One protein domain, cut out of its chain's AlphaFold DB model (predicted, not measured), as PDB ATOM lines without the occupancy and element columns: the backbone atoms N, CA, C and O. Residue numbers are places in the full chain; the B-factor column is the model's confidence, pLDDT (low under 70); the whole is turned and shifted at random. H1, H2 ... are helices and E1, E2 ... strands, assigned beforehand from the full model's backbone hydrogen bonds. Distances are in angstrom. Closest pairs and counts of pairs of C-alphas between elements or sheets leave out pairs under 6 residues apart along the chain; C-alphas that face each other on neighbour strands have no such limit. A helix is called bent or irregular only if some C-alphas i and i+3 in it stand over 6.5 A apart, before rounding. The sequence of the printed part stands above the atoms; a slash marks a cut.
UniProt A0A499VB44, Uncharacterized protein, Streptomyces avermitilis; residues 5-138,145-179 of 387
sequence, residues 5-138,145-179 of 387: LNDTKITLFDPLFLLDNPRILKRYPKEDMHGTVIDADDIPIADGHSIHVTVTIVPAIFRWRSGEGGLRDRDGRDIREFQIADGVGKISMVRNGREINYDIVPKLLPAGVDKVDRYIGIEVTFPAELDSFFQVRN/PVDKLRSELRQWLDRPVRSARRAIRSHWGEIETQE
ATOM      1  N   LEU A   5       9.956  54.832  14.324       64.00
ATOM      2  CA  LEU A   5      10.125  56.186  14.853       64.00
ATOM      3  C   LEU A   5      11.621  56.418  15.042       64.00
ATOM      4  O   LEU A   5      12.261  55.663  15.771       64.00
ATOM      5  N   ASN A   6      12.173  57.443  14.387       68.56
ATOM      6  CA  ASN A   6      13.600  57.786  14.445       68.56
ATOM      7  C   ASN A   6      14.512  56.568  14.188       68.56
ATOM      8  O   ASN A   6      15.340  56.223  15.028       68.56
ATOM      9  N   ASP A   7      14.267  55.847  13.087       72.62
ATOM     10  CA  ASP A   7      14.972  54.612  12.689       72.62
ATOM     11  C   ASP A   7      14.895  53.445  13.694       72.62
ATOM     12  O   ASP A   7      15.453  52.369  13.472       72.62
ATOM     13  N   THR A   8      14.126  53.603  14.774       64.94
ATOM     14  CA  THR A   8      13.851  52.554  15.752       64.94
ATOM     15  C   THR A   8      12.539  51.871  15.391       64.94
ATOM     16  O   THR A   8      11.484  52.500  15.294       64.94
ATOM     17  N   LYS A   9      12.591  50.554  15.178       70.12
ATOM     18  CA  LYS A   9      11.402  49.733  14.931       70.12
ATOM     19  C   LYS A   9      10.524  49.719  16.185       70.12
ATOM     20  O   LYS A   9      10.890  49.088  17.176       70.12
ATOM     21  N   ILE A  10       9.366  50.375  16.121       69.12
ATOM     22  CA  ILE A  10       8.352  50.310  17.173       69.12
ATOM     23  C   ILE A  10       7.650  48.967  17.062       69.12
ATOM     24  O   ILE A  10       7.322  48.484  15.975       69.12
ATOM     25  N   THR A  11       7.423  48.357  18.212       68.50
ATOM     26  CA  THR A  11       6.743  47.077  18.316       68.50
ATOM     27  C   THR A  11       5.591  47.159  19.275       68.50
ATOM     28  O   THR A  11       5.652  47.923  20.233       68.50
ATOM     29  N   LEU A  12       4.570  46.349  18.997       80.62
ATOM     30  CA  LEU A  12       3.429  46.201  19.879       80.62
ATOM     31  C   LEU A  12       3.932  45.791  21.263       80.62
ATOM     32  O   LEU A  12       4.615  44.773  21.408       80.62
ATOM     33  N   PHE A  13       3.616  46.625  22.240       83.62
ATOM     34  CA  PHE A  13       3.717  46.316  23.649       83.62
ATOM     35  C   PHE A  13       2.286  46.296  24.168       83.62
ATOM     36  O   PHE A  13       1.553  47.261  23.966       83.62
ATOM     37  N   ASP A  14       1.891  45.168  24.742       88.50
ATOM     38  CA  ASP A  14       0.566  44.964  25.308       88.50
ATOM     39  C   ASP A  14       0.738  44.516  26.766       88.50
ATOM     40  O   ASP A  14       1.146  43.374  27.001       88.50
ATOM     41  N   PRO A  15       0.458  45.397  27.741       86.94
ATOM     42  CA  PRO A  15       0.525  45.068  29.161       86.94
ATOM     43  C   PRO A  15      -0.403  43.923  29.583       86.94
ATOM     44  O   PRO A  15      -0.129  43.262  30.585       86.94
ATOM     45  N   LEU A  16      -1.501  43.687  28.854       92.25
ATOM     46  CA  LEU A  16      -2.495  42.674  29.201       92.25
ATOM     47  C   LEU A  16      -2.201  41.300  28.591       92.25
ATOM     48  O   LEU A  16      -2.768  40.308  29.058       92.25
ATOM     49  N   PHE A  17      -1.316  41.241  27.590       93.25
ATOM     50  CA  PHE A  17      -1.039  40.060  26.766       93.25
ATOM     51  C   PHE A  17      -2.294  39.491  26.073       93.25
ATOM     52  O   PHE A  17      -2.369  38.298  25.821       93.25
ATOM     53  N   LEU A  18      -3.297  40.314  25.771       92.31
ATOM     54  CA  LEU A  18      -4.521  39.895  25.076       92.31
ATOM     55  C   LEU A  18      -4.435  40.053  23.553       92.31
ATOM     56  O   LEU A  18      -5.286  39.528  22.841       92.31
ATOM     57  N   LEU A  19      -3.436  40.777  23.048       89.75
ATOM     58  CA  LEU A  19      -3.233  41.019  21.626       89.75
ATOM     59  C   LEU A  19      -2.165  40.102  21.026       89.75
ATOM     60  O   LEU A  19      -1.110  39.854  21.616       89.75
ATOM     61  N   ASP A  20      -2.392  39.719  19.770       87.06
ATOM     62  CA  ASP A  20      -1.447  38.966  18.950       87.06
ATOM     63  C   ASP A  20      -0.149  39.751  18.723       87.06
ATOM     64  O   ASP A  20      -0.023  40.572  17.807       87.06
ATOM     65  N   ASN A  21       0.861  39.484  19.552       86.62
ATOM     66  CA  ASN A  21       2.180  40.076  19.389       86.62
ATOM     67  C   ASN A  21       3.006  39.268  18.373       86.62
ATOM     68  O   ASN A  21       3.412  38.141  18.675       86.62
ATOM     69  N   PRO A  22       3.379  39.838  17.208       84.88
ATOM     70  CA  PRO A  22       4.127  39.109  16.184       84.88
ATOM     71  C   PRO A  22       5.474  38.552  16.667       84.88
ATOM     72  O   PRO A  22       5.980  37.593  16.089       84.88
ATOM     73  N   ARG A  23       6.085  39.148  17.704       83.19
ATOM     74  CA  ARG A  23       7.329  38.632  18.303       83.19
ATOM     75  C   ARG A  23       7.084  37.350  19.086       83.19
ATOM     76  O   ARG A  23       7.833  36.390  18.922       83.19
ATOM     77  N   ILE A  24       6.031  37.353  19.897       86.75
ATOM     78  CA  ILE A  24       5.631  36.207  20.707       86.75
ATOM     79  C   ILE A  24       5.194  35.075  19.774       86.75
ATOM     80  O   ILE A  24       5.769  33.995  19.841       86.75
ATOM     81  N   LEU A  25       4.315  35.348  18.805       87.12
ATOM     82  CA  LEU A  25       3.848  34.350  17.832       87.12
ATOM     83  C   LEU A  25       4.984  33.736  17.003       87.12
ATOM     84  O   LEU A  25       4.984  32.541  16.725       87.12
ATOM     85  N   LYS A  26       5.995  34.530  16.622       87.56
ATOM     86  CA  LYS A  26       7.169  34.009  15.905       87.56
ATOM     87  C   LYS A  26       7.977  33.028  16.762       87.56
ATOM     88  O   LYS A  26       8.580  32.102  16.223       87.56
ATOM     89  N   ARG A  27       8.047  33.271  18.070       87.19
ATOM     90  CA  ARG A  27       8.880  32.514  19.011       87.19
ATOM     91  C   ARG A  27       8.154  31.308  19.610       87.19
ATOM     92  O   ARG A  27       8.803  30.300  19.873       87.19
ATOM     93  N   TYR A  28       6.836  31.400  19.745       89.50
ATOM     94  CA  TYR A  28       5.952  30.376  20.298       89.50
ATOM     95  C   TYR A  28       4.798  30.089  19.316       89.50
ATOM     96  O   TYR A  28       3.641  30.367  19.610       89.50
ATOM     97  N   PRO A  29       5.076  29.552  18.111       84.44
ATOM     98  CA  PRO A  29       4.075  29.431  17.042       84.44
ATOM     99  C   PRO A  29       2.997  28.366  17.291       84.44
ATOM    100  O   PRO A  29       2.036  28.286  16.531       84.44
ATOM    101  N   LYS A  30       3.187  27.499  18.291       85.25
ATOM    102  CA  LYS A  30       2.302  26.367  18.608       85.25
ATOM    103  C   LYS A  30       1.638  26.490  19.981       85.25
ATOM    104  O   LYS A  30       0.900  25.589  20.363       85.25
ATOM    105  N   GLU A  31       1.937  27.549  20.724       84.25
ATOM    106  CA  GLU A  31       1.460  27.744  22.091       84.25
ATOM    107  C   GLU A  31       0.540  28.960  22.122       84.25
ATOM    108  O   GLU A  31       0.795  29.960  21.450       84.25
ATOM    109  N   ASP A  32      -0.542  28.865  22.893       86.19
ATOM    110  CA  ASP A  32      -1.387  30.016  23.166       86.19
ATOM    111  C   ASP A  32      -0.691  30.909  24.198       86.19
ATOM    112  O   ASP A  32      -0.477  30.517  25.347       86.19
ATOM    113  N   MET A  33      -0.296  32.098  23.754       90.00
ATOM    114  CA  MET A  33       0.463  33.056  24.553       90.00
ATOM    115  C   MET A  33      -0.388  34.241  25.006       90.00
ATOM    116  O   MET A  33       0.162  35.288  25.356       90.00
ATOM    117  N   HIS A  34      -1.712  34.084  25.008       92.31
ATOM    118  CA  HIS A  34      -2.610  35.090  25.544       92.31
ATOM    119  C   HIS A  34      -2.628  35.080  27.077       92.31
ATOM    120  O   HIS A  34      -2.581  34.039  27.740       92.31
ATOM    121  N   GLY A  35      -2.696  36.274  27.656       92.25
ATOM    122  CA  GLY A  35      -2.967  36.469  29.068       92.25
ATOM    123  C   GLY A  35      -4.363  35.966  29.430       92.25
ATOM    124  O   GLY A  35      -5.290  35.964  28.623       92.25
ATOM    125  N   THR A  36      -4.531  35.540  30.676       95.12
ATOM    126  CA  THR A  36      -5.831  35.104  31.193       95.12
ATOM    127  C   THR A  36      -6.521  36.267  31.889       95.12
ATOM    128  O   THR A  36      -5.963  36.827  32.833       95.12
ATOM    129  N   VAL A  37      -7.738  36.618  31.467       96.62
ATOM    130  CA  VAL A  37      -8.557  37.631  32.151       96.62
ATOM    131  C   VAL A  37      -9.031  37.083  33.495       96.62
ATOM    132  O   VAL A  37      -9.629  36.011  33.560       96.62
ATOM    133  N   ILE A  38      -8.748  37.812  34.573       96.25
ATOM    134  CA  ILE A  38      -9.203  37.481  35.929       96.25
ATOM    135  C   ILE A  38     -10.527  38.148  36.234       96.25
ATOM    136  O   ILE A  38     -11.401  37.520  36.827       96.25
ATOM    137  N   ASP A  39     -10.644  39.418  35.865       96.00
ATOM    138  CA  ASP A  39     -11.867  40.189  36.016       96.00
ATOM    139  C   ASP A  39     -11.824  41.389  35.070       96.00
ATOM    140  O   ASP A  39     -10.745  41.930  34.791       96.00
ATOM    141  N   ALA A  40     -12.990  41.789  34.584       95.62
ATOM    142  CA  ALA A  40     -13.159  42.971  33.759       95.62
ATOM    143  C   ALA A  40     -14.558  43.542  33.983       95.62
ATOM    144  O   ALA A  40     -15.536  42.796  33.928       95.62
ATOM    145  N   ASP A  41     -14.652  44.841  34.255       94.38
ATOM    146  CA  ASP A  41     -15.926  45.465  34.614       94.38
ATOM    147  C   ASP A  41     -15.948  46.966  34.301       94.38
ATOM    148  O   ASP A  41     -14.905  47.625  34.224       94.38
ATOM    149  N   ASP A  42     -17.161  47.499  34.163       90.56
ATOM    150  CA  ASP A  42     -17.423  48.924  34.007       90.56
ATOM    151  C   ASP A  42     -17.772  49.540  35.365       90.56
ATOM    152  O   ASP A  42     -18.847  49.316  35.922       90.56
ATOM    153  N   ILE A  43     -16.882  50.375  35.898       86.62
ATOM    154  CA  ILE A  43     -17.108  51.089  37.155       86.62
ATOM    155  C   ILE A  43     -17.848  52.398  36.844       86.62
ATOM    156  O   ILE A  43     -17.272  53.287  36.200       86.62
ATOM    157  N   PRO A  44     -19.104  52.568  37.298       81.31
ATOM    158  CA  PRO A  44     -19.834  53.812  37.112       81.31
ATOM    159  C   PRO A  44     -19.243  54.918  37.993       81.31
ATOM    160  O   PRO A  44     -18.988  54.738  39.184       81.31
ATOM    161  N   ILE A  45     -19.066  56.099  37.411       73.31
ATOM    162  CA  ILE A  45     -18.608  57.313  38.086       73.31
ATOM    163  C   ILE A  45     -19.790  58.281  38.209       73.31
ATOM    164  O   ILE A  45     -20.814  58.165  37.534       73.31
ATOM    165  N   ALA A  46     -19.664  59.248  39.121       60.44
ATOM    166  CA  ALA A  46     -20.560  60.399  39.154       60.44
ATOM    167  C   ALA A  46     -20.650  61.069  37.765       60.44
ATOM    168  O   ALA A  46     -19.702  61.027  36.986       60.44
ATOM    169  N   ASP A  47     -21.797  61.681  37.477       62.75
ATOM    170  CA  ASP A  47     -22.104  62.370  36.212       62.75
ATOM    171  C   ASP A  47     -22.355  61.456  34.992       62.75
ATOM    172  O   ASP A  47     -22.400  61.928  33.860       62.75
ATOM    173  N   GLY A  48     -22.610  60.157  35.208       68.00
ATOM    174  CA  GLY A  48     -23.108  59.242  34.167       68.00
ATOM    175  C   GLY A  48     -22.033  58.664  33.242       68.00
ATOM    176  O   GLY A  48     -22.364  57.993  32.266       68.00
ATOM    177  N   HIS A  49     -20.760  58.894  33.553       74.12
ATOM    178  CA  HIS A  49     -19.629  58.270  32.873       74.12
ATOM    179  C   HIS A  49     -19.248  56.943  33.541       74.12
ATOM    180  O   HIS A  49     -19.459  56.764  34.738       74.12
ATOM    181  N   SER A  50     -18.638  56.030  32.791       83.94
ATOM    182  CA  SER A  50     -18.041  54.799  33.315       83.94
ATOM    183  C   SER A  50     -16.573  54.693  32.909       83.94
ATOM    184  O   SER A  50     -16.137  55.293  31.920       83.94
ATOM    185  N   ILE A  51     -15.805  53.948  33.699       88.19
ATOM    186  CA  ILE A  51     -14.462  53.496  33.327       88.19
ATOM    187  C   ILE A  51     -14.470  51.986  33.192       88.19
ATOM    188  O   ILE A  51     -15.058  51.302  34.021       88.19
ATOM    189  N   HIS A  52     -13.790  51.482  32.175       91.81
ATOM    190  CA  HIS A  52     -13.614  50.055  31.982       91.81
ATOM    191  C   HIS A  52     -12.280  49.636  32.590       91.81
ATOM    192  O   HIS A  52     -11.247  50.234  32.281       91.81
ATOM    193  N   VAL A  53     -12.283  48.634  33.460       93.81
ATOM    194  CA  VAL A  53     -11.062  48.130  34.094       93.81
ATOM    195  C   VAL A  53     -10.907  46.665  33.755       93.81
ATOM    196  O   VAL A  53     -11.843  45.897  33.924       93.81
ATOM    197  N   THR A  54      -9.719  46.270  33.305       96.56
ATOM    198  CA  THR A  54      -9.381  44.875  33.008       96.56
ATOM    199  C   THR A  54      -8.151  44.460  33.803       96.56
ATOM    200  O   THR A  54      -7.152  45.181  33.840       96.56
ATOM    201  N   VAL A  55      -8.217  43.286  34.436       97.00
ATOM    202  CA  VAL A  55      -7.093  42.661  35.141       97.00
ATOM    203  C   VAL A  55      -6.801  41.303  34.520       97.00
ATOM    204  O   VAL A  55      -7.675  40.436  34.470       97.00
ATOM    205  N   THR A  56      -5.560  41.088  34.091       97.50
ATOM    206  CA  THR A  56      -5.104  39.833  33.485       97.50
ATOM    207  C   THR A  56      -3.897  39.250  34.207       97.50
ATOM    208  O   THR A  56      -3.216  39.918  34.988       97.50
ATOM    209  N   ILE A  57      -3.622  37.975  33.945       96.62
ATOM    210  CA  ILE A  57      -2.375  37.312  34.321       96.62
ATOM    211  C   ILE A  57      -1.622  36.933  33.053       96.62
ATOM    212  O   ILE A  57      -2.183  36.315  32.150       96.62
ATOM    213  N   VAL A  58      -0.328  37.240  33.037       94.81
ATOM    214  CA  VAL A  58       0.622  36.857  31.985       94.81
ATOM    215  C   VAL A  58       0.642  35.323  31.782       94.81
ATOM    216  O   VAL A  58       0.479  34.579  32.758       94.81
ATOM    217  N   PRO A  59       0.870  34.807  30.555       93.62
ATOM    218  CA  PRO A  59       0.943  33.368  30.276       93.62
ATOM    219  C   PRO A  59       1.865  32.591  31.222       93.62
ATOM    220  O   PRO A  59       2.951  33.061  31.568       93.62
ATOM    221  N   ALA A  60       1.464  31.370  31.598       92.19
ATOM    222  CA  ALA A  60       2.194  30.535  32.562       92.19
ATOM    223  C   ALA A  60       3.664  30.294  32.170       92.19
ATOM    224  O   ALA A  60       4.538  30.314  33.032       92.19
ATOM    225  N   ILE A  61       3.952  30.182  30.870       91.19
ATOM    226  CA  ILE A  61       5.300  29.975  30.312       91.19
ATOM    227  C   ILE A  61       6.291  31.071  30.740       91.19
ATOM    228  O   ILE A  61       7.468  30.788  30.950       91.19
ATOM    229  N   PHE A  62       5.830  32.313  30.912       92.44
ATOM    230  CA  PHE A  62       6.676  33.436  31.334       92.44
ATOM    231  C   PHE A  62       6.776  33.603  32.856       92.44
ATOM    232  O   PHE A  62       7.538  34.435  33.343       92.44
ATOM    233  N   ARG A  63       5.996  32.831  33.615       91.50
ATOM    234  CA  ARG A  63       5.927  32.865  35.083       91.50
ATOM    235  C   ARG A  63       5.979  31.457  35.668       91.50
ATOM    236  O   ARG A  63       5.291  31.182  36.644       91.50
ATOM    237  N   TRP A  64       6.752  30.573  35.054       86.50
ATOM    238  CA  TRP A  64       6.754  29.147  35.372       86.50
ATOM    239  C   TRP A  64       7.278  28.854  36.787       86.50
ATOM    240  O   TRP A  64       6.766  27.960  37.449       86.50
ATOM    241  N   ARG A  65       8.226  29.651  37.301       83.38
ATOM    242  CA  ARG A  65       8.788  29.481  38.648       83.38
ATOM    243  C   ARG A  65       8.951  30.802  39.397       83.38
ATOM    244  O   ARG A  65       9.136  31.873  38.810       83.38
ATOM    245  N   SER A  66       8.883  30.714  40.724       84.88
ATOM    246  CA  SER A  66       9.223  31.816  41.625       84.88
ATOM    247  C   SER A  66      10.707  32.191  41.499       84.88
ATOM    248  O   SER A  66      11.557  31.336  41.280       84.88
ATOM    249  N   GLY A  67      11.038  33.474  41.653       81.75
ATOM    250  CA  GLY A  67      12.430  33.952  41.660       81.75
ATOM    251  C   GLY A  67      13.020  34.345  40.297       81.75
ATOM    252  O   GLY A  67      13.882  35.217  40.266       81.75
ATOM    253  N   GLU A  68      12.491  33.846  39.174       84.94
ATOM    254  CA  GLU A  68      12.975  34.175  37.810       84.94
ATOM    255  C   GLU A  68      12.762  35.642  37.403       84.94
ATOM    256  O   GLU A  68      13.386  36.176  36.484       84.94
ATOM    257  N   GLY A  69      11.836  36.318  38.082       84.81
ATOM    258  CA  GLY A  69      11.620  37.750  37.933       84.81
ATOM    259  C   GLY A  69      11.152  38.212  36.546       84.81
ATOM    260  O   GLY A  69      11.254  39.404  36.259       84.81
ATOM    261  N   GLY A  70      10.619  37.321  35.709       85.75
ATOM    262  CA  GLY A  70      10.158  37.645  34.357       85.75
ATOM    263  C   GLY A  70      11.304  37.899  33.379       85.75
ATOM    264  O   GLY A  70      11.132  38.641  32.415       85.75
ATOM    265  N   LEU A  71      12.485  37.338  33.656       89.44
ATOM    266  CA  LEU A  71      13.666  37.445  32.798       89.44
ATOM    267  C   LEU A  71      13.789  36.268  31.827       89.44
ATOM    268  O   LEU A  71      14.373  36.427  30.754       89.44
ATOM    269  N   ARG A  72      13.249  35.103  32.198       89.88
ATOM    270  CA  ARG A  72      13.336  33.862  31.425       89.88
ATOM    271  C   ARG A  72      11.981  33.174  31.297       89.88
ATOM    272  O   ARG A  72      11.141  33.290  32.187       89.88
ATOM    273  N   ASP A  73      11.784  32.470  30.186       90.25
ATOM    274  CA  ASP A  73      10.667  31.535  30.025       90.25
ATOM    275  C   ASP A  73      10.958  30.173  30.681       90.25
ATOM    276  O   ASP A  73      12.043  29.955  31.227       90.25
ATOM    277  N   ARG A  74       9.979  29.259  30.618       87.12
ATOM    278  CA  ARG A  74      10.078  27.869  31.106       87.12
ATOM    279  C   ARG A  74      11.295  27.117  30.568       87.12
ATOM    280  O   ARG A  74      11.870  26.305  31.279       87.12
ATOM    281  N   ASP A  75      11.708  27.408  29.341       86.38
ATOM    282  CA  ASP A  75      12.830  26.738  28.682       86.38
ATOM    283  C   ASP A  75      14.171  27.451  28.966       86.38
ATOM    284  O   ASP A  75      15.192  27.163  28.337       86.38
ATOM    285  N   GLY A  76      14.181  28.428  29.880       85.25
ATOM    286  CA  GLY A  76      15.361  29.191  30.278       85.25
ATOM    287  C   GLY A  76      15.807  30.250  29.268       85.25
ATOM    288  O   GLY A  76      16.900  30.810  29.415       85.25
ATOM    289  N   ARG A  77      14.997  30.546  28.246       88.81
ATOM    290  CA  ARG A  77      15.327  31.512  27.194       88.81
ATOM    291  C   ARG A  77      15.029  32.936  27.666       88.81
ATOM    292  O   ARG A  77      14.038  33.178  28.343       88.81
ATOM    293  N   ASP A  78      15.844  33.900  27.244       89.56
ATOM    294  CA  ASP A  78      15.701  35.313  27.633       89.56
ATOM    295  C   ASP A  78      14.429  35.948  27.049       89.56
ATOM    296  O   ASP A  78      14.231  35.917  25.828       89.56
ATOM    297  N   ILE A  79      13.590  36.529  27.909       90.69
ATOM    298  CA  ILE A  79      12.321  37.183  27.551       90.69
ATOM    299  C   ILE A  79      12.261  38.662  27.959       90.69
ATOM    300  O   ILE A  79      11.184  39.260  27.959       90.69
ATOM    301  N   ARG A  80      13.404  39.298  28.260       89.12
ATOM    302  CA  ARG A  80      13.464  40.732  28.614       89.12
ATOM    303  C   ARG A  80      12.820  41.645  27.570       89.12
ATOM    304  O   ARG A  80      12.297  42.702  27.907       89.12
ATOM    305  N   GLU A  81      12.801  41.217  26.310       85.38
ATOM    306  CA  GLU A  81      12.141  41.927  25.210       85.38
ATOM    307  C   GLU A  81      10.618  42.088  25.373       85.38
ATOM    308  O   GLU A  81      10.043  42.973  24.736       85.38
ATOM    309  N   PHE A  82       9.967  41.273  26.214       88.44
ATOM    310  CA  PHE A  82       8.533  41.371  26.524       88.44
ATOM    311  C   PHE A  82       8.240  42.277  27.728       88.44
ATOM    312  O   PHE A  82       7.080  42.452  28.083       88.44
ATOM    313  N   GLN A  83       9.274  42.863  28.350       88.19
ATOM    314  CA  GLN A  83       9.166  43.892  29.396       88.19
ATOM    315  C   GLN A  83       8.343  43.490  30.638       88.19
ATOM    316  O   GLN A  83       7.888  44.344  31.396       88.19
ATOM    317  N   ILE A  84       8.207  42.186  30.902       90.75
ATOM    318  CA  ILE A  84       7.497  41.656  32.078       90.75
ATOM    319  C   ILE A  84       8.207  42.079  33.367       90.75
ATOM    320  O   ILE A  84       7.571  42.531  34.312       90.75
ATOM    321  N   ALA A  85       9.542  41.997  33.398       89.50
ATOM    322  CA  ALA A  85      10.341  42.393  34.558       89.50
ATOM    323  C   ALA A  85      10.130  43.864  34.969       89.50
ATOM    324  O   ALA A  85      10.144  44.171  36.161       89.50
ATOM    325  N   ASP A  86       9.877  44.746  33.998       88.38
ATOM    326  CA  ASP A  86       9.664  46.178  34.215       88.38
ATOM    327  C   ASP A  86       8.200  46.523  34.534       88.38
ATOM    328  O   ASP A  86       7.902  47.677  34.852       88.38
ATOM    329  N   GLY A  87       7.280  45.558  34.443       87.62
ATOM    330  CA  GLY A  87       5.837  45.734  34.636       87.62
ATOM    331  C   GLY A  87       5.372  45.758  36.094       87.62
ATOM    332  O   GLY A  87       4.175  45.827  36.348       87.62
ATOM    333  N   VAL A  88       6.286  45.684  37.067       92.19
ATOM    334  CA  VAL A  88       5.964  45.516  38.497       92.19
ATOM    335  C   VAL A  88       4.995  46.604  38.990       92.19
ATOM    336  O   VAL A  88       5.393  47.745  39.220       92.19
ATOM    337  N   GLY A  89       3.725  46.234  39.184       87.00
ATOM    338  CA  GLY A  89       2.686  47.108  39.736       87.00
ATOM    339  C   GLY A  89       2.305  48.306  38.859       87.00
ATOM    340  O   GLY A  89       1.702  49.255  39.370       87.00
ATOM    341  N   LYS A  90       2.679  48.290  37.573       91.38
ATOM    342  CA  LYS A  90       2.313  49.338  36.616       91.38
ATOM    343  C   LYS A  90       0.875  49.163  36.148       91.38
ATOM    344  O   LYS A  90       0.363  48.051  36.069       91.38
ATOM    345  N   ILE A  91       0.231  50.284  35.851       90.38
ATOM    346  CA  ILE A  91      -1.159  50.322  35.400       90.38
ATOM    347  C   ILE A  91      -1.199  51.100  34.092       90.38
ATOM    348  O   ILE A  91      -0.712  52.232  34.031       90.38
ATOM    349  N   SER A  92      -1.764  50.485  33.054       91.81
ATOM    350  CA  SER A  92      -2.003  51.143  31.773       91.81
ATOM    351  C   SER A  92      -3.247  52.017  31.870       91.81
ATOM    352  O   SER A  92      -4.303  51.587  32.334       91.81
ATOM    353  N   MET A  93      -3.107  53.282  31.484       88.19
ATOM    354  CA  MET A  93      -4.183  54.264  31.461       88.19
ATOM    355  C   MET A  93      -4.477  54.613  30.007       88.19
ATOM    356  O   MET A  93      -3.661  55.258  29.341       88.19
ATOM    357  N   VAL A  94      -5.646  54.209  29.520       88.69
ATOM    358  CA  VAL A  94      -6.044  54.339  28.118       88.69
ATOM    359  C   VAL A  94      -7.183  55.343  28.001       88.69
ATOM    360  O   VAL A  94      -8.265  55.170  28.553       88.69
ATOM    361  N   ARG A  95      -6.944  56.415  27.244       85.44
ATOM    362  CA  ARG A  95      -7.919  57.479  26.993       85.44
ATOM    363  C   ARG A  95      -8.382  57.427  25.544       85.44
ATOM    364  O   ARG A  95      -7.574  57.667  24.648       85.44
ATOM    365  N   ASN A  96      -9.669  57.163  25.304       85.19
ATOM    366  CA  ASN A  96     -10.241  57.017  23.951       85.19
ATOM    367  C   ASN A  96      -9.411  56.083  23.042       85.19
ATOM    368  O   ASN A  96      -9.081  56.437  21.910       85.19
ATOM    369  N   GLY A  97      -9.008  54.919  23.561       83.44
ATOM    370  CA  GLY A  97      -8.207  53.942  22.812       83.44
ATOM    371  C   GLY A  97      -6.739  54.333  22.599       83.44
ATOM    372  O   GLY A  97      -6.041  53.686  21.823       83.44
ATOM    373  N   ARG A  98      -6.250  55.386  23.267       83.88
ATOM    374  CA  ARG A  98      -4.834  55.771  23.271       83.88
ATOM    375  C   ARG A  98      -4.257  55.657  24.674       83.88
ATOM    376  O   ARG A  98      -4.682  56.391  25.563       83.88
ATOM    377  N   GLU A  99      -3.252  54.805  24.849       85.31
ATOM    378  CA  GLU A  99      -2.472  54.765  26.088       85.31
ATOM    379  C   GLU A  99      -1.802  56.126  26.318       85.31
ATOM    380  O   GLU A  99      -1.112  56.663  25.447       85.31
ATOM    381  N   ILE A 100      -2.071  56.727  27.477       84.12
ATOM    382  CA  ILE A 100      -1.500  58.016  27.881       84.12
ATOM    383  C   ILE A 100      -0.437  57.865  28.968       84.12
ATOM    384  O   ILE A 100       0.386  58.764  29.127       84.12
ATOM    385  N   ASN A 101      -0.476  56.773  29.736       84.38
ATOM    386  CA  ASN A 101       0.452  56.516  30.826       84.38
ATOM    387  C   ASN A 101       0.540  55.014  31.126       84.38
ATOM    388  O   ASN A 101      -0.480  54.330  31.111       84.38
ATOM    389  N   TYR A 102       1.739  54.548  31.476       88.06
ATOM    390  CA  TYR A 102       1.998  53.197  31.968       88.06
ATOM    391  C   TYR A 102       3.024  53.261  33.103       88.06
ATOM    392  O   TYR A 102       4.237  53.202  32.885       88.06
ATOM    393  N   ASP A 103       2.533  53.453  34.328       87.62
ATOM    394  CA  ASP A 103       3.382  53.652  35.505       87.62
ATOM    395  C   ASP A 103       2.690  53.182  36.796       87.62
ATOM    396  O   ASP A 103       1.497  52.865  36.817       87.62
ATOM    397  N   ILE A 104       3.449  53.125  37.888       84.00
ATOM    398  CA  ILE A 104       2.949  52.792  39.218       84.00
ATOM    399  C   ILE A 104       2.112  53.958  39.738       84.00
ATOM    400  O   ILE A 104       2.600  55.072  39.932       84.00
ATOM    401  N   VAL A 105       0.849  53.687  40.063       82.69
ATOM    402  CA  VAL A 105      -0.015  54.665  40.729       82.69
ATOM    403  C   VAL A 105       0.069  54.463  42.247       82.69
ATOM    404  O   VAL A 105      -0.377  53.427  42.758       82.69
ATOM    405  N   PRO A 106       0.594  55.439  43.020       79.88
ATOM    406  CA  PRO A 106       0.758  55.280  44.459       79.88
ATOM    407  C   PRO A 106      -0.560  54.950  45.164       79.88
ATOM    408  O   PRO A 106      -1.578  55.605  44.938       79.88
ATOM    409  N   LYS A 107      -0.511  53.968  46.073       80.88
ATOM    410  CA  LYS A 107      -1.634  53.534  46.926       80.88
ATOM    411  C   LYS A 107      -2.865  53.013  46.164       80.88
ATOM    412  O   LYS A 107      -3.938  52.967  46.764       80.88
ATOM    413  N   LEU A 108      -2.734  52.620  44.895       83.69
ATOM    414  CA  LEU A 108      -3.855  52.059  44.138       83.69
ATOM    415  C   LEU A 108      -4.005  50.543  44.345       83.69
ATOM    416  O   LEU A 108      -5.117  50.063  44.530       83.69
ATOM    417  N   LEU A 109      -2.890  49.806  44.402       87.56
ATOM    418  CA  LEU A 109      -2.899  48.358  44.623       87.56
ATOM    419  C   LEU A 109      -3.125  47.973  46.096       87.56
ATOM    420  O   LEU A 109      -2.664  48.674  47.011       87.56
ATOM    421  N   PRO A 110      -3.796  46.833  46.354       81.38
ATOM    422  CA  PRO A 110      -4.029  46.349  47.706       81.38
ATOM    423  C   PRO A 110      -2.716  45.935  48.383       81.38
ATOM    424  O   PRO A 110      -1.925  45.175  47.831       81.38
ATOM    425  N   ALA A 111      -2.503  46.409  49.614       81.56
ATOM    426  CA  ALA A 111      -1.308  46.127  50.423       81.56
ATOM    427  C   ALA A 111       0.038  46.575  49.804       81.56
ATOM    428  O   ALA A 111       1.089  46.102  50.226       81.56
ATOM    429  N   GLY A 112       0.018  47.522  48.856       85.38
ATOM    430  CA  GLY A 112       1.225  48.009  48.183       85.38
ATOM    431  C   GLY A 112       1.644  47.137  46.997       85.38
ATOM    432  O   GLY A 112       0.935  46.201  46.623       85.38
ATOM    433  N   VAL A 113       2.776  47.492  46.387       87.62
ATOM    434  CA  VAL A 113       3.327  46.785  45.224       87.62
ATOM    435  C   VAL A 113       4.128  45.572  45.695       87.62
ATOM    436  O   VAL A 113       5.038  45.701  46.512       87.62
ATOM    437  N   ASP A 114       3.787  44.402  45.168       88.44
ATOM    438  CA  ASP A 114       4.487  43.138  45.365       88.44
ATOM    439  C   ASP A 114       5.336  42.830  44.120       88.44
ATOM    440  O   ASP A 114       4.963  43.149  42.992       88.44
ATOM    441  N   LYS A 115       6.473  42.149  44.293       89.56
ATOM    442  CA  LYS A 115       7.291  41.645  43.181       89.56
ATOM    443  C   LYS A 115       6.481  40.749  42.239       89.56
ATOM    444  O   LYS A 115       6.809  40.707  41.054       89.56
ATOM    445  N   VAL A 116       5.461  40.052  42.747       91.56
ATOM    446  CA  VAL A 116       4.549  39.202  41.958       91.56
ATOM    447  C   VAL A 116       3.716  40.013  40.959       91.56
ATOM    448  O   VAL A 116       3.358  39.487  39.907       91.56
ATOM    449  N   ASP A 117       3.471  41.299  41.227       92.94
ATOM    450  CA  ASP A 117       2.602  42.149  40.399       92.94
ATOM    451  C   ASP A 117       3.150  42.391  38.989       92.94
ATOM    452  O   ASP A 117       2.425  42.861  38.125       92.94
ATOM    453  N   ARG A 118       4.411  42.031  38.721       93.62
ATOM    454  CA  ARG A 118       5.002  42.078  37.374       93.62
ATOM    455  C   ARG A 118       4.294  41.179  36.359       93.62
ATOM    456  O   ARG A 118       4.404  41.398  35.163       93.62
ATOM    457  N   TYR A 119       3.613  40.143  36.847       95.50
ATOM    458  CA  TYR A 119       2.883  39.181  36.024       95.50
ATOM    459  C   TYR A 119       1.381  39.487  35.953       95.50
ATOM    460  O   TYR A 119       0.615  38.640  35.489       95.50
ATOM    461  N   ILE A 120       0.954  40.646  36.458       96.06
ATOM    462  CA  ILE A 120      -0.443  41.075  36.480       96.06
ATOM    463  C   ILE A 120      -0.573  42.281  35.552       96.06
ATOM    464  O   ILE A 120       0.010  43.330  35.817       96.06
ATOM    465  N   GLY A 121      -1.344  42.129  34.478       95.25
ATOM    466  CA  GLY A 121      -1.713  43.235  33.601       95.25
ATOM    467  C   GLY A 121      -2.912  43.974  34.187       95.25
ATOM    468  O   GLY A 121      -3.882  43.338  34.597       95.25
ATOM    469  N   ILE A 122      -2.851  45.302  34.259       95.00
ATOM    470  CA  ILE A 122      -3.979  46.138  34.688       95.00
ATOM    471  C   ILE A 122      -4.127  47.277  33.691       95.00
ATOM    472  O   ILE A 122      -3.201  48.070  33.517       95.00
ATOM    473  N   GLU A 123      -5.303  47.383  33.085       94.62
ATOM    474  CA  GLU A 123      -5.662  48.474  32.184       94.62
ATOM    475  C   GLU A 123      -6.916  49.180  32.691       94.62
ATOM    476  O   GLU A 123      -7.880  48.542  33.117       94.62
ATOM    477  N   VAL A 124      -6.891  50.509  32.642       91.44
ATOM    478  CA  VAL A 124      -8.029  51.381  32.926       91.44
ATOM    479  C   VAL A 124      -8.312  52.202  31.678       91.44
ATOM    480  O   VAL A 124      -7.566  53.129  31.349       91.44
ATOM    481  N   THR A 125      -9.412  51.881  31.009       90.94
ATOM    482  CA  THR A 125      -9.907  52.582  29.830       90.94
ATOM    483  C   THR A 125     -10.986  53.587  30.226       90.94
ATOM    484  O   THR A 125     -11.936  53.264  30.939       90.94
ATOM    485  N   PHE A 126     -10.847  54.833  29.771       86.88
ATOM    486  CA  PHE A 126     -11.776  55.911  30.101       86.88
ATOM    487  C   PHE A 126     -11.954  56.922  28.958       86.88
ATOM    488  O   PHE A 126     -11.060  57.092  28.116       86.88
ATOM    489  N   PRO A 127     -13.104  57.614  28.909       84.62
ATOM    490  CA  PRO A 127     -13.371  58.594  27.872       84.62
ATOM    491  C   PRO A 127     -12.755  59.971  28.201       84.62
ATOM    492  O   PRO A 127     -12.401  60.264  29.347       84.62
ATOM    493  N   ALA A 128     -12.566  60.825  27.191       79.19
ATOM    494  CA  ALA A 128     -11.835  62.095  27.337       79.19
ATOM    495  C   ALA A 128     -12.494  63.117  28.280       79.19
ATOM    496  O   ALA A 128     -11.803  64.008  28.773       79.19
ATOM    497  N   GLU A 129     -13.787  62.998  28.570       75.31
ATOM    498  CA  GLU A 129     -14.493  63.861  29.524       75.31
ATOM    499  C   GLU A 129     -13.933  63.716  30.948       75.31
ATOM    500  O   GLU A 129     -14.013  64.650  31.747       75.31
ATOM    501  N   LEU A 130     -13.294  62.579  31.250       72.94
ATOM    502  CA  LEU A 130     -12.715  62.291  32.559       72.94
ATOM    503  C   LEU A 130     -11.247  62.734  32.714       72.94
ATOM    504  O   LEU A 130     -10.606  62.422  33.718       72.94
ATOM    505  N   ASP A 131     -10.692  63.491  31.761       64.12
ATOM    506  CA  ASP A 131      -9.279  63.911  31.772       64.12
ATOM    507  C   ASP A 131      -8.914  64.779  32.993       64.12
ATOM    508  O   ASP A 131      -7.810  64.690  33.533       64.12
ATOM    509  N   SER A 132      -9.868  65.577  33.481       59.66
ATOM    510  CA  SER A 132      -9.723  66.399  34.690       59.66
ATOM    511  C   SER A 132      -9.502  65.569  35.961       59.66
ATOM    512  O   SER A 132      -8.870  66.056  36.899       59.66
ATOM    513  N   PHE A 133      -9.959  64.312  35.986       58.28
ATOM    514  CA  PHE A 133      -9.800  63.408  37.128       58.28
ATOM    515  C   PHE A 133      -8.427  62.725  37.164       58.28
ATOM    516  O   PHE A 133      -7.965  62.338  38.238       58.28
ATOM    517  N   PHE A 134      -7.757  62.597  36.014       56.44
ATOM    518  CA  PHE A 134      -6.477  61.893  35.882       56.44
ATOM    519  C   PHE A 134      -5.267  62.812  35.679       56.44
ATOM    520  O   PHE A 134      -4.130  62.340  35.751       56.44
ATOM    521  N   GLN A 135      -5.465  64.121  35.490       52.75
ATOM    522  CA  GLN A 135      -4.361  65.079  35.483       52.75
ATOM    523  C   GLN A 135      -3.645  65.087  36.839       52.75
ATOM    524  O   GLN A 135      -4.085  65.679  37.825       52.75
ATOM    525  N   VAL A 136      -2.470  64.458  36.864       44.81
ATOM    526  CA  VAL A 136      -1.476  64.541  37.937       44.81
ATOM    527  C   VAL A 136      -0.864  65.944  37.942       44.81
ATOM    528  O   VAL A 136       0.307  66.138  37.636       44.81
ATOM    529  N   ARG A 137      -1.655  66.961  38.283       42.50
ATOM    530  CA  ARG A 137      -1.157  68.215  38.849       42.50
ATOM    531  C   ARG A 137      -2.156  68.693  39.882       42.50
ATOM    532  O   ARG A 137      -3.319  68.911  39.577       42.50
ATOM    533  N   ASN A 138      -1.657  68.888  41.102       34.91
ATOM    534  CA  ASN A 138      -2.309  69.670  42.144       34.91
ATOM    535  C   ASN A 138      -2.711  71.041  41.580       34.91
ATOM    536  O   ASN A 138      -1.945  72.001  41.663       34.91
ATOM    537  N   PRO A 145     -13.883  65.418  43.967       48.28
ATOM    538  CA  PRO A 145     -12.555  64.985  44.390       48.28
ATOM    539  C   PRO A 145     -12.062  63.777  43.588       48.28
ATOM    540  O   PRO A 145     -12.685  62.714  43.611       48.28
ATOM    541  N   VAL A 146     -10.883  63.916  42.974       58.62
ATOM    542  CA  VAL A 146     -10.043  62.836  42.406       58.62
ATOM    543  C   VAL A 146      -9.922  61.633  43.361       58.62
ATOM    544  O   VAL A 146      -9.743  60.490  42.941       58.62
ATOM    545  N   ASP A 147     -10.082  61.880  44.660       64.69
ATOM    546  CA  ASP A 147     -10.060  60.877  45.719       64.69
ATOM    547  C   ASP A 147     -11.210  59.863  45.640       64.69
ATOM    548  O   ASP A 147     -11.004  58.707  46.013       64.69
ATOM    549  N   LYS A 148     -12.397  60.236  45.131       72.31
ATOM    550  CA  LYS A 148     -13.528  59.298  45.027       72.31
ATOM    551  C   LYS A 148     -13.249  58.229  43.973       72.31
ATOM    552  O   LYS A 148     -13.335  57.050  44.279       72.31
ATOM    553  N   LEU A 149     -12.816  58.629  42.778       75.06
ATOM    554  CA  LEU A 149     -12.471  57.698  41.700       75.06
ATOM    555  C   LEU A 149     -11.348  56.742  42.105       75.06
ATOM    556  O   LEU A 149     -11.438  55.536  41.893       75.06
ATOM    557  N   ARG A 150     -10.297  57.276  42.739       77.44
ATOM    558  CA  ARG A 150      -9.209  56.448  43.272       77.44
ATOM    559  C   ARG A 150      -9.712  55.456  44.312       77.44
ATOM    560  O   ARG A 150      -9.235  54.327  44.326       77.44
ATOM    561  N   SER A 151     -10.640  55.874  45.171       82.38
ATOM    562  CA  SER A 151     -11.250  55.007  46.182       82.38
ATOM    563  C   SER A 151     -12.070  53.880  45.553       82.38
ATOM    564  O   SER A 151     -11.841  52.730  45.910       82.38
ATOM    565  N   GLU A 152     -12.947  54.186  44.592       85.19
ATOM    566  CA  GLU A 152     -13.768  53.188  43.883       85.19
ATOM    567  C   GLU A 152     -12.890  52.200  43.103       85.19
ATOM    568  O   GLU A 152     -13.015  50.988  43.259       85.19
ATOM    569  N   LEU A 153     -11.919  52.711  42.337       86.38
ATOM    570  CA  LEU A 153     -10.988  51.878  41.578       86.38
ATOM    571  C   LEU A 153     -10.152  50.988  42.504       86.38
ATOM    572  O   LEU A 153      -9.976  49.805  42.235       86.38
ATOM    573  N   ARG A 154      -9.660  51.528  43.623       88.44
ATOM    574  CA  ARG A 154      -8.930  50.750  44.632       88.44
ATOM    575  C   ARG A 154      -9.806  49.669  45.263       88.44
ATOM    576  O   ARG A 154      -9.322  48.565  45.497       88.44
ATOM    577  N   GLN A 155     -11.055  49.998  45.587       90.75
ATOM    578  CA  GLN A 155     -12.005  49.059  46.177       90.75
ATOM    579  C   GLN A 155     -12.306  47.918  45.210       90.75
ATOM    580  O   GLN A 155     -12.286  46.758  45.621       90.75
ATOM    581  N   TRP A 156     -12.523  48.240  43.935       92.19
ATOM    582  CA  TRP A 156     -12.744  47.246  42.897       92.19
ATOM    583  C   TRP A 156     -11.495  46.387  42.672       92.19
ATOM    584  O   TRP A 156     -11.596  45.168  42.740       92.19
ATOM    585  N   LEU A 157     -10.305  46.994  42.533       92.38
ATOM    586  CA  LEU A 157      -9.035  46.293  42.288       92.38
ATOM    587  C   LEU A 157      -8.603  45.350  43.423       92.38
ATOM    588  O   LEU A 157      -7.807  44.442  43.180       92.38
ATOM    589  N   ASP A 158      -9.101  45.524  44.652       92.88
ATOM    590  CA  ASP A 158      -8.698  44.689  45.791       92.88
ATOM    591  C   ASP A 158      -8.960  43.195  45.529       92.88
ATOM    592  O   ASP A 158      -8.061  42.367  45.703       92.88
ATOM    593  N   ARG A 159     -10.156  42.845  45.041       94.31
ATOM    594  CA  ARG A 159     -10.540  41.454  44.758       94.31
ATOM    595  C   ARG A 159      -9.757  40.821  43.590       94.31
ATOM    596  O   ARG A 159      -9.144  39.773  43.828       94.31
ATOM    597  N   PRO A 160      -9.739  41.382  42.365       95.50
ATOM    598  CA  PRO A 160      -9.084  40.764  41.218       95.50
ATOM    599  C   PRO A 160      -7.566  40.695  41.392       95.50
ATOM    600  O   PRO A 160      -6.983  39.647  41.122       95.50
ATOM    601  N   VAL A 161      -6.917  41.722  41.956       94.38
ATOM    602  CA  VAL A 161      -5.460  41.691  42.188       94.38
ATOM    603  C   VAL A 161      -5.089  40.633  43.232       94.38
ATOM    604  O   VAL A 161      -4.132  39.880  43.041       94.38
ATOM    605  N   ARG A 162      -5.855  40.500  44.325       93.62
ATOM    606  CA  ARG A 162      -5.633  39.411  45.298       93.62
ATOM    607  C   ARG A 162      -5.847  38.035  44.678       93.62
ATOM    608  O   ARG A 162      -5.092  37.115  44.997       93.62
ATOM    609  N   SER A 163      -6.861  37.892  43.826       93.44
ATOM    610  CA  SER A 163      -7.130  36.652  43.094       93.44
ATOM    611  C   SER A 163      -5.958  36.298  42.178       93.44
ATOM    612  O   SER A 163      -5.432  35.188  42.252       93.44
ATOM    613  N   ALA A 164      -5.457  37.275  41.418       94.00
ATOM    614  CA  ALA A 164      -4.322  37.106  40.524       94.00
ATOM    615  C   ALA A 164      -3.039  36.708  41.268       94.00
ATOM    616  O   ALA A 164      -2.410  35.701  40.937       94.00
ATOM    617  N   ARG A 165      -2.702  37.417  42.356       93.56
ATOM    618  CA  ARG A 165      -1.571  37.058  43.232       93.56
ATOM    619  C   ARG A 165      -1.693  35.631  43.765       93.56
ATOM    620  O   ARG A 165      -0.698  34.911  43.823       93.56
ATOM    621  N   ARG A 166      -2.898  35.214  44.171       91.12
ATOM    622  CA  ARG A 166      -3.148  33.854  44.665       91.12
ATOM    623  C   ARG A 166      -2.954  32.814  43.564       91.12
ATOM    624  O   ARG A 166      -2.302  31.811  43.827       91.12
ATOM    625  N   ALA A 167      -3.487  33.053  42.369       90.88
ATOM    626  CA  ALA A 167      -3.362  32.139  41.237       90.88
ATOM    627  C   ALA A 167      -1.892  31.921  40.843       90.88
ATOM    628  O   ALA A 167      -1.459  30.779  40.703       90.88
ATOM    629  N   ILE A 168      -1.098  32.997  40.766       92.31
ATOM    630  CA  ILE A 168       0.339  32.910  40.459       92.31
ATOM    631  C   ILE A 168       1.081  32.099  41.527       92.31
ATOM    632  O   ILE A 168       1.824  31.178  41.199       92.31
ATOM    633  N   ARG A 169       0.855  32.400  42.812       89.94
ATOM    634  CA  ARG A 169       1.516  31.683  43.914       89.94
ATOM    635  C   ARG A 169       1.091  30.215  44.006       89.94
ATOM    636  O   ARG A 169       1.920  29.388  44.357       89.94
ATOM    637  N   SER A 170      -0.170  29.893  43.701       85.69
ATOM    638  CA  SER A 170      -0.647  28.502  43.648       85.69
ATOM    639  C   SER A 170       0.080  27.721  42.561       85.69
ATOM    640  O   SER A 170       0.586  26.641  42.836       85.69
ATOM    641  N   HIS A 171       0.197  28.308  41.366       87.38
ATOM    642  CA  HIS A 171       0.920  27.698  40.254       87.38
ATOM    643  C   HIS A 171       2.390  27.434  40.602       87.38
ATOM    644  O   HIS A 171       2.890  26.345  40.357       87.38
ATOM    645  N   TRP A 172       3.078  28.393  41.229       88.38
ATOM    646  CA  TRP A 172       4.457  28.170  41.677       88.38
ATOM    647  C   TRP A 172       4.573  27.082  42.734       88.38
ATOM    648  O   TRP A 172       5.517  26.307  42.672       88.38
ATOM    649  N   GLY A 173       3.627  27.016  43.674       80.06
ATOM    650  CA  GLY A 173       3.596  25.943  44.664       80.06
ATOM    651  C   GLY A 173       3.437  24.570  44.015       80.06
ATOM    652  O   GLY A 173       4.130  23.644  44.399       80.06
ATOM    653  N   GLU A 174       2.586  24.448  42.993       82.12
ATOM    654  CA  GLU A 174       2.408  23.198  42.238       82.12
ATOM    655  C   GLU A 174       3.694  22.776  41.513       82.12
ATOM    656  O   GLU A 174       4.095  21.621  41.619       82.12
ATOM    657  N   ILE A 175       4.376  23.712  40.845       81.69
ATOM    658  CA  ILE A 175       5.654  23.438  40.168       81.69
ATOM    659  C   ILE A 175       6.745  23.060  41.172       81.69
ATOM    660  O   ILE A 175       7.475  22.099  40.956       81.69
ATOM    661  N   GLU A 176       6.847  23.782  42.288       79.12
ATOM    662  CA  GLU A 176       7.821  23.479  43.336       79.12
ATOM    663  C   GLU A 176       7.564  22.103  43.965       79.12
ATOM    664  O   GLU A 176       8.506  21.352  44.199       79.12
ATOM    665  N   THR A 177       6.299  21.736  44.193       71.81
ATOM    666  CA  THR A 177       5.929  20.390  44.647       71.81
ATOM    667  C   THR A 177       6.334  19.323  43.631       71.81
ATOM    668  O   THR A 177       6.923  18.327  44.030       71.81
ATOM    669  N   GLN A 178       6.097  19.536  42.333       71.12
ATOM    670  CA  GLN A 178       6.512  18.590  41.286       71.12
ATOM    671  C   GLN A 178       8.038  18.444  41.198       71.12
ATOM    672  O   GLN A 178       8.554  17.332  41.106       71.12
ATOM    673  N   GLU A 179       8.781  19.551  41.263       71.50
ATOM    674  CA  GLU A 179      10.248  19.515  41.291       71.50
ATOM    675  C   GLU A 179      10.767  18.775  42.534       71.50
ATOM    676  O   GLU A 179      11.722  18.006  42.435       71.50
TER     677      GLU A 179
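This is residues 5 to 138 and 145 to 179 of the 387 residues of an uncharacterized protein of Streptomyces avermitilis (UniProt A0A499VB44). One twisted sheet of five strands has the very long helix H5 along one face, where it covers E2 and E3 but leaves E4 and E5 uncovered, while the short helix H4 sits near the first residues of H5, on the same face. H1, H2 and a long stretch without named elements, residues 64 to 89, lie off the sheet, and residues 5 to 10 stick out as a free arm. The printed part has 169 residues, with five named helices and six named strands in the order E1 H1 E2 E3 H2 E4 E5 H3 E6 H4 H5. The sheet is mixed, in the order E2, E3, E6, E4, E5, and the class is mixed, helices and strands. The whole is compact, with a radius of gyration of the C-alphas of 16.9 A and spans of 52 by 44 by 26 A.

The sheet holds E2, residues 36 to 44, 24.1 A long; E3, 50 to 57, 23.5 A; E6, 120 to 126, 19.7 A; E4, 90 to 95, 16.2 A; and E5, 98 to 104, 18.0 A. E2 begins at C-alpha 36 (-5.831, 35.104, 31.193). H5, residues 146 to 179, is 47.9 A long and ends at C-alpha 179 (10.248, 19.515, 41.291). The short elements are E1, 8 to 10, from C-alpha 8 (13.851, 52.554, 15.752); H1, 22 to 27; H2, 60 to 63; H3, 115 to 119; and H4, 128 to 134, irregular, with C-alphas 129 and 132 7.5 A apart.

E2 and E3 form an antiparallel hairpin, with N 38 and O 55 2.8 A apart, within hydrogen-bond range. E3 and E6 are antiparallel, N 54 to O 123 2.9 A. E6 and E4 are parallel, N 92 to O 122 2.8 A. E4 and E5 form an antiparallel hairpin, N 93 to O 101 2.9 A. H5 lies over E2 and E3 at a height over the sheet of 9.3 A; its closest C-alphas to E2 are Pro 160 and Asp 39, 5.9 A. It has a kink of 36 degrees near residue 157. H4 and H5 make two layers with the sheet, helices on one face. H4 and H5 only just touch, with 3 pairs of C-alphas within 8 A, closest Phe 133 and Val 146, 5.3 A. H3 only grazes the sheet. H2 is close to H3 but not clearly touching, Arg 63 to Tyr 119 7.1 A between C-alphas. H1 is not on the sheet, and E1 pairs with no named strand. Every O i to N i+4 pair is within hydrogen-bond range in H1, against 28 of 30 in H5, 0 of 1 in H3 and 0 of 3 in H4, where O i to N i+3 gives 1 of 2 and 3 of 4; H2 is too short for such a pair.

The C-alphas farthest apart, Asp 47 and Glu 179, are 53.9 A apart. Residues 139 to 144 are not printed, and C-alphas 138 and 145 are 11.5 A apart across the cut. The links E1 to H1 and H2 to E4 are long. The mean pLDDT of the printed part is 84.2; 19 residues are under 70, among them 131 to 138 and 145 to 147.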